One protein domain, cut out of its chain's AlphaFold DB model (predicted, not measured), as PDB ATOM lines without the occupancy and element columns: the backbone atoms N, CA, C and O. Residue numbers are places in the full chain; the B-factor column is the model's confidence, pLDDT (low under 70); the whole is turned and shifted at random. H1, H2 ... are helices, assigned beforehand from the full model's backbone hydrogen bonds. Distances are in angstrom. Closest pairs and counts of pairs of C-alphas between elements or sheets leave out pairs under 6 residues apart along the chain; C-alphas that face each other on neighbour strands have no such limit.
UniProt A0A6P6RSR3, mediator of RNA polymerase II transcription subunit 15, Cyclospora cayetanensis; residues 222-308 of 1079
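What this domain is: This is residues 222 to 308 of the 1079 residues of the protein "mediator of RNA polymerase II transcription subunit 15" of Cyclospora cayetanensis (UniProt A0A6P6RSR3). A small compact head, made by H1, H2, H3 and the first part of H4, has one long arm: residues 279 to 308 of H4 stick out from it. The 87 printed residues hold four named helices, H1 to H4 in order, and no named strand: all helix. The whole is extended, with a radius of gyration of the C-alphas of 21.8 A and spans of 72 by 19 by 17 A.

How they stand to each other: Start at H1, residues 222 to 229, which only just touches H2, residues 233 to 244: 3 pairs of C-alphas lie within 8 A, the closest Ile 228 and Gln 236, 6.4 A. With residues 240 to 244 alone, H2 touches H3, residues 249 to 258, at a steep tilt of 49 degrees, opposite ways; the closest C-alphas are Leu 243 and Gly 249, 4.7 A. H4, residues 264 to 308, touches H2 with residues 266 to 274 alone, at 58 degrees, a steep tilt; the closest C-alphas are Val 237 and Ala 270, 4.8 A. H3 and H4 form a hairpin at a shallow tilt of 14 degrees, only just touching with 3 pairs, the closest C-alphas Gln 257 and Ala 264, 6.6 A. H1 and H4 are apart. In H1, H2, H3 and H4 every O i to N i+4 pair is within hydrogen-bond range.

Where its parts are: Find C-alpha 222 at (363.083, 327.266, 135.551), where H1 begins its 10.6 A; H2 is 16.3 A and H3 14.1 A long. From C-alpha 264, H4 runs 66.1 A to C-alpha 308 at (298.436, 325.563, 103.142).

The domain as a whole: The C-alphas of Pro 222 and Gln 308, the two farthest apart, are 72.3 A apart. The printed part has no cut, its three links are tight, and no printed residue is under 70 in pLDDT.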
ATOM      1  N   PRO A 222     362.570 325.918 135.342       73.62
ATOM      2  CA  PRO A 222     363.083 327.266 135.551       73.62
ATOM      3  C   PRO A 222     363.503 327.954 134.244       73.62
ATOM      4  O   PRO A 222     363.450 329.182 134.173       73.62
ATOM      5  N   GLN A 223     363.834 327.220 133.170       75.94
ATOM      6  CA  GLN A 223     364.036 327.852 131.864       75.94
ATOM      7  C   GLN A 223     362.733 328.381 131.258       75.94
ATOM      8  O   GLN A 223     362.746 329.411 130.587       75.94
ATOM      9  N   THR A 224     361.610 327.694 131.459       78.19
ATOM     10  CA  THR A 224     360.282 328.155 131.038       78.19
ATOM     11  C   THR A 224     359.876 329.405 131.818       78.19
ATOM     12  O   THR A 224     359.363 330.345 131.213       78.19
ATOM     13  N   ILE A 225     360.188 329.467 133.119       83.31
ATOM     14  CA  ILE A 225     360.030 330.683 133.930       83.31
ATOM     15  C   ILE A 225     360.892 331.819 133.363       83.31
ATOM     16  O   ILE A 225     360.354 332.860 132.994       83.31
ATOM     17  N   ALA A 226     362.204 331.615 133.206       81.06
ATOM     18  CA  ALA A 226     363.121 332.634 132.686       81.06
ATOM     19  C   ALA A 226     362.694 333.164 131.302       81.06
ATOM     20  O   ALA A 226     362.739 334.368 131.051       81.06
ATOM     21  N   LYS A 227     362.195 332.281 130.423       85.81
ATOM     22  CA  LYS A 227     361.629 332.663 129.120       85.81
ATOM     23  C   LYS A 227     360.399 333.566 129.277       85.81
ATOM     24  O   LYS A 227     360.307 334.545 128.547       85.81
ATOM     25  N   ILE A 228     359.499 333.300 130.231       82.38
ATOM     26  CA  ILE A 228     358.345 334.175 130.518       82.38
ATOM     27  C   ILE A 228     358.812 335.573 130.954       82.38
ATOM     28  O   ILE A 228     358.367 336.551 130.357       82.38
ATOM     29  N   VAL A 229     359.749 335.665 131.908       86.19
ATOM     30  CA  VAL A 229     360.286 336.955 132.399       86.19
ATOM     31  C   VAL A 229     360.991 337.746 131.285       86.19
ATOM     32  O   VAL A 229     360.916 338.969 131.253       86.19
ATOM     33  N   SER A 230     361.640 337.060 130.338       88.56
ATOM     34  CA  SER A 230     362.375 337.697 129.232       88.56
ATOM     35  C   SER A 230     361.505 338.345 128.140       88.56
ATOM     36  O   SER A 230     362.034 339.049 127.280       88.56
ATOM     37  N   TYR A 231     360.188 338.108 128.123       93.44
ATOM     38  CA  TYR A 231     359.305 338.691 127.109       93.44
ATOM     39  C   TYR A 231     358.886 340.134 127.446       93.44
ATOM     40  O   TYR A 231     358.750 340.467 128.622       93.44
ATOM     41  N   PRO A 232     358.597 340.982 126.435       94.12
ATOM     42  CA  PRO A 232     357.998 342.295 126.663       94.12
ATOM     43  C   PRO A 232     356.607 342.170 127.305       94.12
ATOM     44  O   PRO A 232     355.921 341.154 127.136       94.12
ATOM     45  N   ARG A 233     356.198 343.213 128.034       93.69
ATOM     46  CA  ARG A 233     355.024 343.255 128.926       93.69
ATOM     47  C   ARG A 233     353.751 342.707 128.274       93.69
ATOM     48  O   ARG A 233     353.070 341.868 128.858       93.69
ATOM     49  N   GLU A 234     353.485 343.090 127.031       92.06
ATOM     50  CA  GLU A 234     352.299 342.707 126.255       92.06
ATOM     51  C   GLU A 234     352.280 341.195 125.985       92.06
ATOM     52  O   GLU A 234     351.243 340.539 126.082       92.06
ATOM     53  N   ARG A 235     353.449 340.606 125.697       94.12
ATOM     54  CA  ARG A 235     353.593 339.152 125.526       94.12
ATOM     55  C   ARG A 235     353.514 338.400 126.849       94.12
ATOM     56  O   ARG A 235     353.041 337.266 126.831       94.12
ATOM     57  N   GLN A 236     353.946 338.988 127.967       93.81
ATOM     58  CA  GLN A 236     353.735 338.379 129.283       93.81
ATOM     59  C   GLN A 236     352.236 338.299 129.588       93.81
ATOM     60  O   GLN A 236     351.729 337.199 129.806       93.81
ATOM     61  N   VAL A 237     351.516 339.425 129.484       96.25
ATOM     62  CA  VAL A 237     350.051 339.499 129.640       96.25
ATOM     63  C   VAL A 237     349.349 338.461 128.759       96.25
ATOM     64  O   VAL A 237     348.522 337.693 129.246       96.25
ATOM     65  N   ASP A 238     349.715 338.369 127.480       95.06
ATOM     66  CA  ASP A 238     349.062 337.467 126.526       95.06
ATOM     67  C   ASP A 238     349.421 335.975 126.730       95.06
ATOM     68  O   ASP A 238     348.594 335.086 126.501       95.06
ATOM     69  N   LEU A 239     350.622 335.658 127.233       94.50
ATOM     70  CA  LEU A 239     350.985 334.300 127.669       94.50
ATOM     71  C   LEU A 239     350.269 333.901 128.963       94.50
ATOM     72  O   LEU A 239     349.828 332.756 129.087       94.50
ATOM     73  N   ILE A 240     350.116 334.833 129.902       95.81
ATOM     74  CA  ILE A 240     349.429 334.625 131.180       95.81
ATOM     75  C   ILE A 240     347.922 334.476 130.942       95.81
ATOM     76  O   ILE A 240     347.331 333.518 131.432       95.81
ATOM     77  N   ALA A 241     347.308 335.290 130.081       95.69
ATOM     78  CA  ALA A 241     345.916 335.119 129.659       95.69
ATOM     79  C   ALA A 241     345.687 333.764 128.953       95.69
ATOM     80  O   ALA A 241     344.653 333.117 129.148       95.69
ATOM     81  N   ARG A 242     346.666 333.275 128.177       94.81
ATOM     82  CA  ARG A 242     346.649 331.923 127.582       94.81
ATOM     83  C   ARG A 242     346.957 330.795 128.578       94.81
ATOM     84  O   ARG A 242     346.586 329.646 128.319       94.81
ATOM     85  N   LEU A 243     347.597 331.084 129.711       94.81
ATOM     86  CA  LEU A 243     347.717 330.162 130.845       94.81
ATOM     87  C   LEU A 243     346.397 330.082 131.617       94.81
ATOM     88  O   LEU A 243     345.911 328.972 131.804       94.81
ATOM     89  N   LEU A 244     345.787 331.218 131.977       95.50
ATOM     90  CA  LEU A 244     344.504 331.321 132.692       95.50
ATOM     91  C   LEU A 244     343.359 330.566 131.993       95.50
ATOM     92  O   LEU A 244     342.535 329.951 132.661       95.50
ATOM     93  N   GLN A 245     343.358 330.514 130.657       91.88
ATOM     94  CA  GLN A 245     342.410 329.712 129.864       91.88
ATOM     95  C   GLN A 245     342.539 328.183 130.045       91.88
ATOM     96  O   GLN A 245     341.663 327.437 129.601       91.88
ATOM     97  N   LYS A 246     343.615 327.681 130.664       92.88
ATOM     98  CA  LYS A 246     343.808 326.252 130.968       92.88
ATOM     99  C   LYS A 246     343.208 325.925 132.346       92.88
ATOM    100  O   LYS A 246     343.323 326.734 133.259       92.88
ATOM    101  N   PRO A 247     342.697 324.702 132.591       87.56
ATOM    102  CA  PRO A 247     342.046 324.329 133.860       87.56
ATOM    103  C   PRO A 247     342.971 324.237 135.097       87.56
ATOM    104  O   PRO A 247     342.532 323.811 136.159       87.56
ATOM    105  N   ARG A 248     344.254 324.606 134.975       91.06
ATOM    106  CA  ARG A 248     345.205 324.835 136.086       91.06
ATOM    107  C   ARG A 248     345.917 326.195 135.976       91.06
ATOM    108  O   ARG A 248     346.930 326.423 136.627       91.06
ATOM    109  N   GLY A 249     345.407 327.079 135.120       92.94
ATOM    110  CA  GLY A 249     346.013 328.361 134.781       92.94
ATOM    111  C   GLY A 249     346.162 329.282 135.977       92.94
ATOM    112  O   GLY A 249     347.262 329.747 136.243       92.94
ATOM    113  N   SER A 250     345.079 329.478 136.731       92.88
ATOM    114  CA  SER A 250     345.067 330.291 137.954       92.88
ATOM    115  C   SER A 250     346.124 329.845 138.964       92.88
ATOM    116  O   SER A 250     346.905 330.673 139.413       92.88
ATOM    117  N   GLN A 251     346.221 328.543 139.251       92.38
ATOM    118  CA  GLN A 251     347.217 327.987 140.181       92.38
ATOM    119  C   GLN A 251     348.660 328.254 139.720       92.38
ATOM    120  O   GLN A 251     349.496 328.659 140.522       92.38
ATOM    121  N   VAL A 252     348.944 328.075 138.426       92.81
ATOM    122  CA  VAL A 252     350.266 328.356 137.839       92.81
ATOM    123  C   VAL A 252     350.597 329.850 137.881       92.81
ATOM    124  O   VAL A 252     351.708 330.221 138.241       92.81
ATOM    125  N   VAL A 253     349.641 330.717 137.546       94.56
ATOM    126  CA  VAL A 253     349.833 332.176 137.547       94.56
ATOM    127  C   VAL A 253     350.003 332.709 138.973       94.56
ATOM    128  O   VAL A 253     350.893 333.516 139.214       94.56
ATOM    129  N   GLN A 254     349.245 332.182 139.936       93.44
ATOM    130  CA  GLN A 254     349.400 332.501 141.356       93.44
ATOM    131  C   GLN A 254     350.766 332.047 141.895       93.44
ATOM    132  O   GLN A 254     351.398 332.792 142.636       93.44
ATOM    133  N   GLN A 255     351.274 330.878 141.486       91.75
ATOM    134  CA  GLN A 255     352.633 330.436 141.835       91.75
ATOM    135  C   GLN A 255     353.716 331.335 141.216       91.75
ATOM    136  O   GLN A 255     354.649 331.718 141.916       91.75
ATOM    137  N   LEU A 256     353.577 331.735 139.947       92.38
ATOM    138  CA  LEU A 256     354.504 332.667 139.285       92.38
ATOM    139  C   LEU A 256     354.512 334.062 139.938       92.38
ATOM    140  O   LEU A 256     355.569 334.681 140.038       92.38
ATOM    141  N   GLN A 257     353.355 334.533 140.413       94.75
ATOM    142  CA  GLN A 257     353.219 335.788 141.156       94.75
ATOM    143  C   GLN A 257     353.833 335.692 142.563       94.75
ATOM    144  O   GLN A 257     354.614 336.556 142.948       94.75
ATOM    145  N   MET A 258     353.543 334.621 143.314       92.25
ATOM    146  CA  MET A 258     354.114 334.388 144.653       92.25
ATOM    147  C   MET A 258     355.637 334.189 144.628       92.25
ATOM    148  O   MET A 258     356.312 334.544 145.588       92.25
ATOM    149  N   ALA A 259     356.183 333.656 143.532       91.81
ATOM    150  CA  ALA A 259     357.623 333.529 143.307       91.81
ATOM    151  C   ALA A 259     358.290 334.820 142.773       91.81
ATOM    152  O   ALA A 259     359.481 334.815 142.472       91.81
ATOM    153  N   GLY A 260     357.541 335.919 142.615       93.25
ATOM    154  CA  GLY A 260     358.063 337.204 142.132       93.25
ATOM    155  C   GLY A 260     358.472 337.225 140.653       93.25
ATOM    156  O   GLY A 260     359.079 338.191 140.201       93.25
ATOM    157  N   HIS A 261     358.148 336.185 139.879       91.31
ATOM    158  CA  HIS A 261     358.493 336.088 138.456       91.31
ATOM    159  C   HIS A 261     357.539 336.877 137.547       91.31
ATOM    160  O   HIS A 261     357.840 337.092 136.376       91.31
ATOM    161  N   VAL A 262     356.380 337.291 138.059       93.75
ATOM    162  CA  VAL A 262     355.372 338.082 137.341       93.75
ATOM    163  C   VAL A 262     354.838 339.153 138.290       93.75
ATOM    164  O   VAL A 262     354.461 338.831 139.418       93.75
ATOM    165  N   SER A 263     354.790 340.420 137.855       95.56
ATOM    166  CA  SER A 263     354.234 341.498 138.683       95.56
ATOM    167  C   SER A 263     352.713 341.374 138.825       95.56
ATOM    168  O   SER A 263     352.021 340.867 137.938       95.56
ATOM    169  N   ALA A 264     352.177 341.869 139.944       94.44
ATOM    170  CA  ALA A 264     350.740 341.834 140.213       94.44
ATOM    171  C   ALA A 264     349.919 342.538 139.114       94.44
ATOM    172  O   ALA A 264     348.841 342.063 138.760       94.44
ATOM    173  N   ASP A 265     350.453 343.609 138.522       95.88
ATOM    174  CA  ASP A 265     349.802 344.386 137.458       95.88
ATOM    175  C   ASP A 265     349.647 343.566 136.174       95.88
ATOM    176  O   ASP A 265     348.594 343.585 135.541       95.88
ATOM    177  N   ILE A 266     350.678 342.794 135.810       95.25
ATOM    178  CA  ILE A 266     350.656 341.914 134.634       95.25
ATOM    179  C   ILE A 266     349.666 340.759 134.856       95.25
ATOM    180  O   ILE A 266     348.936 340.395 133.931       95.25
ATOM    181  N   CYS A 267     349.563 340.228 136.081       95.44
ATOM    182  CA  CYS A 267     348.499 339.287 136.446       95.44
ATOM    183  C   CYS A 267     347.101 339.922 136.329       95.44
ATOM    184  O   CYS A 267     346.215 339.325 135.719       95.44
ATOM    185  N   ALA A 268     346.894 341.124 136.874       95.38
ATOM    186  CA  ALA A 268     345.603 341.817 136.852       95.38
ATOM    187  C   ALA A 268     345.150 342.169 135.422       95.38
ATOM    188  O   ALA A 268     343.991 341.948 135.057       95.38
ATOM    189  N   GLU A 269     346.064 342.643 134.576       96.81
ATOM    190  CA  GLU A 269     345.801 342.925 133.163       96.81
ATOM    191  C   GLU A 269     345.500 341.640 132.373       96.81
ATOM    192  O   GLU A 269     344.559 341.605 131.577       96.81
ATOM    193  N   ALA A 270     346.211 340.541 132.648       96.44
ATOM    194  CA  ALA A 270     345.947 339.245 132.021       96.44
ATOM    195  C   ALA A 270     344.611 338.618 132.455       96.44
ATOM    196  O   ALA A 270     343.926 338.010 131.627       96.44
ATOM    197  N   ILE A 271     344.208 338.787 133.719       95.56
ATOM    198  CA  ILE A 271     342.877 338.401 134.216       95.56
ATOM    199  C   ILE A 271     341.799 339.230 133.508       95.56
ATOM    200  O   ILE A 271     340.836 338.665 132.991       95.56
ATOM    201  N   SER A 272     341.996 340.545 133.399       95.00
ATOM    202  CA  SER A 272     341.067 341.460 132.720       95.00
ATOM    203  C   SER A 272     340.916 341.116 131.229       95.00
ATOM    204  O   SER A 272     339.802 340.990 130.718       95.00
ATOM    205  N   SER A 273     342.033 340.856 130.542       95.25
ATOM    206  CA  SER A 273     342.074 340.381 129.153       95.25
ATOM    207  C   SER A 273     341.364 339.030 128.976       95.25
ATOM    208  O   SER A 273     340.544 338.864 128.069       95.25
ATOM    209  N   CYS A 274     341.595 338.074 129.885       95.00
ATOM    210  CA  CYS A 274     340.928 336.771 129.864       95.00
ATOM    211  C   CYS A 274     339.405 336.900 130.055       95.00
ATOM    212  O   CYS A 274     338.643 336.280 129.309       95.00
ATOM    213  N   SER A 275     338.954 337.743 130.991       93.62
ATOM    214  CA  SER A 275     337.535 338.043 131.222       93.62
ATOM    215  C   SER A 275     336.878 338.682 129.996       93.62
ATOM    216  O   SER A 275     335.849 338.187 129.529       93.62
ATOM    217  N   ASN A 276     337.512 339.698 129.398       91.44
ATOM    218  CA  ASN A 276     337.035 340.348 128.174       91.44
ATOM    219  C   ASN A 276     336.915 339.348 127.009       91.44
ATOM    220  O   ASN A 276     335.884 339.292 126.333       91.44
ATOM    221  N   MET A 277     337.916 338.483 126.811       89.62
ATOM    222  CA  MET A 277     337.887 337.431 125.788       89.62
ATOM    223  C   MET A 277     336.772 336.398 126.044       89.62
ATOM    224  O   MET A 277     336.103 335.940 125.109       89.62
ATOM    225  N   GLN A 278     336.527 336.035 127.305       88.75
ATOM    226  CA  GLN A 278     335.467 335.102 127.692       88.75
ATOM    227  C   GLN A 278     334.066 335.714 127.515       88.75
ATOM    228  O   GLN A 278     333.146 335.030 127.049       88.75
ATOM    229  N   GLN A 279     333.907 337.008 127.802       89.06
ATOM    230  CA  GLN A 279     332.685 337.777 127.557       89.06
ATOM    231  C   GLN A 279     332.412 337.929 126.052       89.06
ATOM    232  O   GLN A 279     331.295 337.660 125.604       89.06
ATOM    233  N   GLN A 280     333.434 338.243 125.250       88.25
ATOM    234  CA  GLN A 280     333.336 338.309 123.788       88.25
ATOM    235  C   GLN A 280     332.940 336.948 123.185       88.25
ATOM    236  O   GLN A 280     332.048 336.878 122.333       88.25
ATOM    237  N   ARG A 281     333.505 335.836 123.689       84.88
ATOM    238  CA  ARG A 281     333.063 334.476 123.325       84.88
ATOM    239  C   ARG A 281     331.596 334.221 123.680       84.88
ATOM    240  O   ARG A 281     330.883 333.656 122.852       84.88
ATOM    241  N   ARG A 282     331.117 334.644 124.861       84.31
ATOM    242  CA  ARG A 282     329.692 334.521 125.236       84.31
ATOM    243  C   ARG A 282     328.780 335.304 124.285       84.31
ATOM    244  O   ARG A 282     327.795 334.735 123.815       84.31
ATOM    245  N   GLN A 283     329.117 336.550 123.941       86.62
ATOM    246  CA  GLN A 283     328.340 337.351 122.981       86.62
ATOM    247  C   GLN A 283     328.284 336.693 121.591       86.62
ATOM    248  O   GLN A 283     327.209 336.548 121.006       86.62
ATOM    249  N   GLN A 284     329.426 336.223 121.077       85.12
ATOM    250  CA  GLN A 284     329.493 335.551 119.777       85.12
ATOM    251  C   GLN A 284     328.684 334.238 119.766       85.12
ATOM    252  O   GLN A 284     328.015 333.919 118.780       85.12
ATOM    253  N   GLN A 285     328.677 333.501 120.881       86.56
ATOM    254  CA  GLN A 285     327.879 332.283 121.034       86.56
ATOM    255  C   GLN A 285     326.369 332.581 121.125       86.56
ATOM    256  O   GLN A 285     325.575 331.844 120.537       86.56
ATOM    257  N   GLN A 286     325.961 333.685 121.769       85.88
ATOM    258  CA  GLN A 286     324.568 334.157 121.763       85.88
ATOM    259  C   GLN A 286     324.096 334.553 120.356       85.88
ATOM    260  O   GLN A 286     323.040 334.083 119.929       85.88
ATOM    261  N   GLN A 287     324.882 335.328 119.593       83.75
ATOM    262  CA  GLN A 287     324.543 335.644 118.195       83.75
ATOM    263  C   GLN A 287     324.367 334.373 117.351       83.75
ATOM    264  O   GLN A 287     323.433 334.274 116.552       83.75
ATOM    265  N   GLN A 288     325.229 333.371 117.545       83.56
ATOM    266  CA  GLN A 288     325.155 332.118 116.795       83.56
ATOM    267  C   GLN A 288     323.913 331.282 117.162       83.56
ATOM    268  O   GLN A 288     323.300 330.689 116.271       83.56
ATOM    269  N   GLN A 289     323.482 331.276 118.431       85.75
ATOM    270  CA  GLN A 289     322.193 330.686 118.820       85.75
ATOM    271  C   GLN A 289     321.005 331.462 118.234       85.75
ATOM    272  O   GLN A 289     320.075 330.845 117.713       85.75
ATOM    273  N   GLN A 290     321.046 332.797 118.249       86.50
ATOM    274  CA  GLN A 290     319.973 333.635 117.711       86.50
ATOM    275  C   GLN A 290     319.791 333.416 116.197       86.50
ATOM    276  O   GLN A 290     318.665 333.228 115.736       86.50
ATOM    277  N   GLN A 291     320.881 333.297 115.426       82.31
ATOM    278  CA  GLN A 291     320.809 332.921 114.006       82.31
ATOM    279  C   GLN A 291     320.220 331.516 113.783       82.31
ATOM    280  O   GLN A 291     319.449 331.321 112.841       82.31
ATOM    281  N   GLN A 292     320.526 330.532 114.643       84.94
ATOM    282  CA  GLN A 292     319.883 329.211 114.570       84.94
ATOM    283  C   GLN A 292     318.384 329.270 114.903       84.94
ATOM    284  O   GLN A 292     317.603 328.527 114.305       84.94
ATOM    285  N   PHE A 293     317.969 330.154 115.816       87.38
ATOM    286  CA  PHE A 293     316.561 330.360 116.149       87.38
ATOM    287  C   PHE A 293     315.783 330.958 114.967       87.38
ATOM    288  O   PHE A 293     314.798 330.357 114.533       87.38
ATOM    289  N   LEU A 294     316.274 332.051 114.364       86.06
ATOM    290  CA  LEU A 294     315.675 332.633 113.153       86.06
ATOM    291  C   LEU A 294     315.600 331.604 112.011       86.06
ATOM    292  O   LEU A 294     314.564 331.468 111.360       86.06
ATOM    293  N   GLN A 295     316.659 330.813 111.802       84.88
ATOM    294  CA  GLN A 295     316.670 329.782 110.759       84.88
ATOM    295  C   GLN A 295     315.623 328.678 110.998       84.88
ATOM    296  O   GLN A 295     315.017 328.197 110.039       84.88
ATOM    297  N   ARG A 296     315.353 328.296 112.258       86.19
ATOM    298  CA  ARG A 296     314.231 327.395 112.589       86.19
ATOM    299  C   ARG A 296     312.872 328.047 112.349       86.19
ATOM    300  O   ARG A 296     311.983 327.374 111.834       86.19
ATOM    301  N   GLN A 297     312.713 329.323 112.696       87.44
ATOM    302  CA  GLN A 297     311.455 330.055 112.539       87.44
ATOM    303  C   GLN A 297     311.056 330.177 111.059       87.44
ATOM    304  O   GLN A 297     309.929 329.840 110.696       87.44
ATOM    305  N   VAL A 298     312.000 330.548 110.183       82.50
ATOM    306  CA  VAL A 298     311.791 330.578 108.721       82.50
ATOM    307  C   VAL A 298     311.457 329.181 108.182       82.50
ATOM    308  O   VAL A 298     310.527 329.028 107.390       82.50
ATOM    309  N   GLN A 299     312.148 328.136 108.653       86.56
ATOM    310  CA  GLN A 299     311.880 326.755 108.234       86.56
ATOM    311  C   GLN A 299     310.494 326.248 108.675       86.56
ATOM    312  O   GLN A 299     309.835 325.543 107.907       86.56
ATOM    313  N   GLN A 300     310.010 326.634 109.862       87.56
ATOM    314  CA  GLN A 300     308.624 326.374 110.268       87.56
ATOM    315  C   GLN A 300     307.628 327.122 109.376       87.56
ATOM    316  O   GLN A 300     306.684 326.500 108.885       87.56
ATOM    317  N   GLN A 301     307.850 328.412 109.102       86.19
ATOM    318  CA  GLN A 301     306.931 329.212 108.286       86.19
ATOM    319  C   GLN A 301     306.824 328.686 106.843       86.19
ATOM    320  O   GLN A 301     305.721 328.596 106.304       86.19
ATOM    321  N   GLN A 302     307.932 328.232 106.244       84.56
ATOM    322  CA  GLN A 302     307.913 327.538 104.949       84.56
ATOM    323  C   GLN A 302     307.128 326.217 104.999       84.56
ATOM    324  O   GLN A 302     306.358 325.937 104.081       84.56
ATOM    325  N   SER A 303     307.264 325.422 106.069       81.00
ATOM    326  CA  SER A 303     306.501 324.168 106.204       81.00
ATOM    327  C   SER A 303     304.988 324.402 106.327       81.00
ATOM    328  O   SER A 303     304.209 323.692 105.692       81.00
ATOM    329  N   LEU A 304     304.572 325.448 107.051       86.06
ATOM    330  CA  LEU A 304     303.167 325.849 107.182       86.06
ATOM    331  C   LEU A 304     302.598 326.368 105.854       86.06
ATOM    332  O   LEU A 304     301.513 325.956 105.449       86.06
ATOM    333  N   GLN A 305     303.343 327.207 105.127       84.12
ATOM    334  CA  GLN A 305     302.916 327.702 103.814       84.12
ATOM    335  C   GLN A 305     302.806 326.568 102.777       84.12
ATOM    336  O   GLN A 305     301.868 326.540 101.979       84.12
ATOM    337  N   GLN A 306     303.720 325.593 102.808       81.62
ATOM    338  CA  GLN A 306     303.644 324.406 101.955       81.62
ATOM    339  C   GLN A 306     302.428 323.529 102.308       81.62
ATOM    340  O   GLN A 306     301.745 323.042 101.407       81.62
ATOM    341  N   GLN A 307     302.089 323.401 103.595       83.94
ATOM    342  CA  GLN A 307     300.882 322.704 104.051       83.94
ATOM    343  C   GLN A 307     299.581 323.447 103.687       83.94
ATOM    344  O   GLN A 307     298.577 322.800 103.393       83.94
ATOM    345  N   GLN A 308     299.577 324.784 103.649       81.81
ATOM    346  CA  GLN A 308     298.436 325.563 103.142       81.81
ATOM    347  C   GLN A 308     298.252 325.404 101.627       81.81
ATOM    348  O   GLN A 308     297.127 325.178 101.187       81.81
TER     349      GLN A 308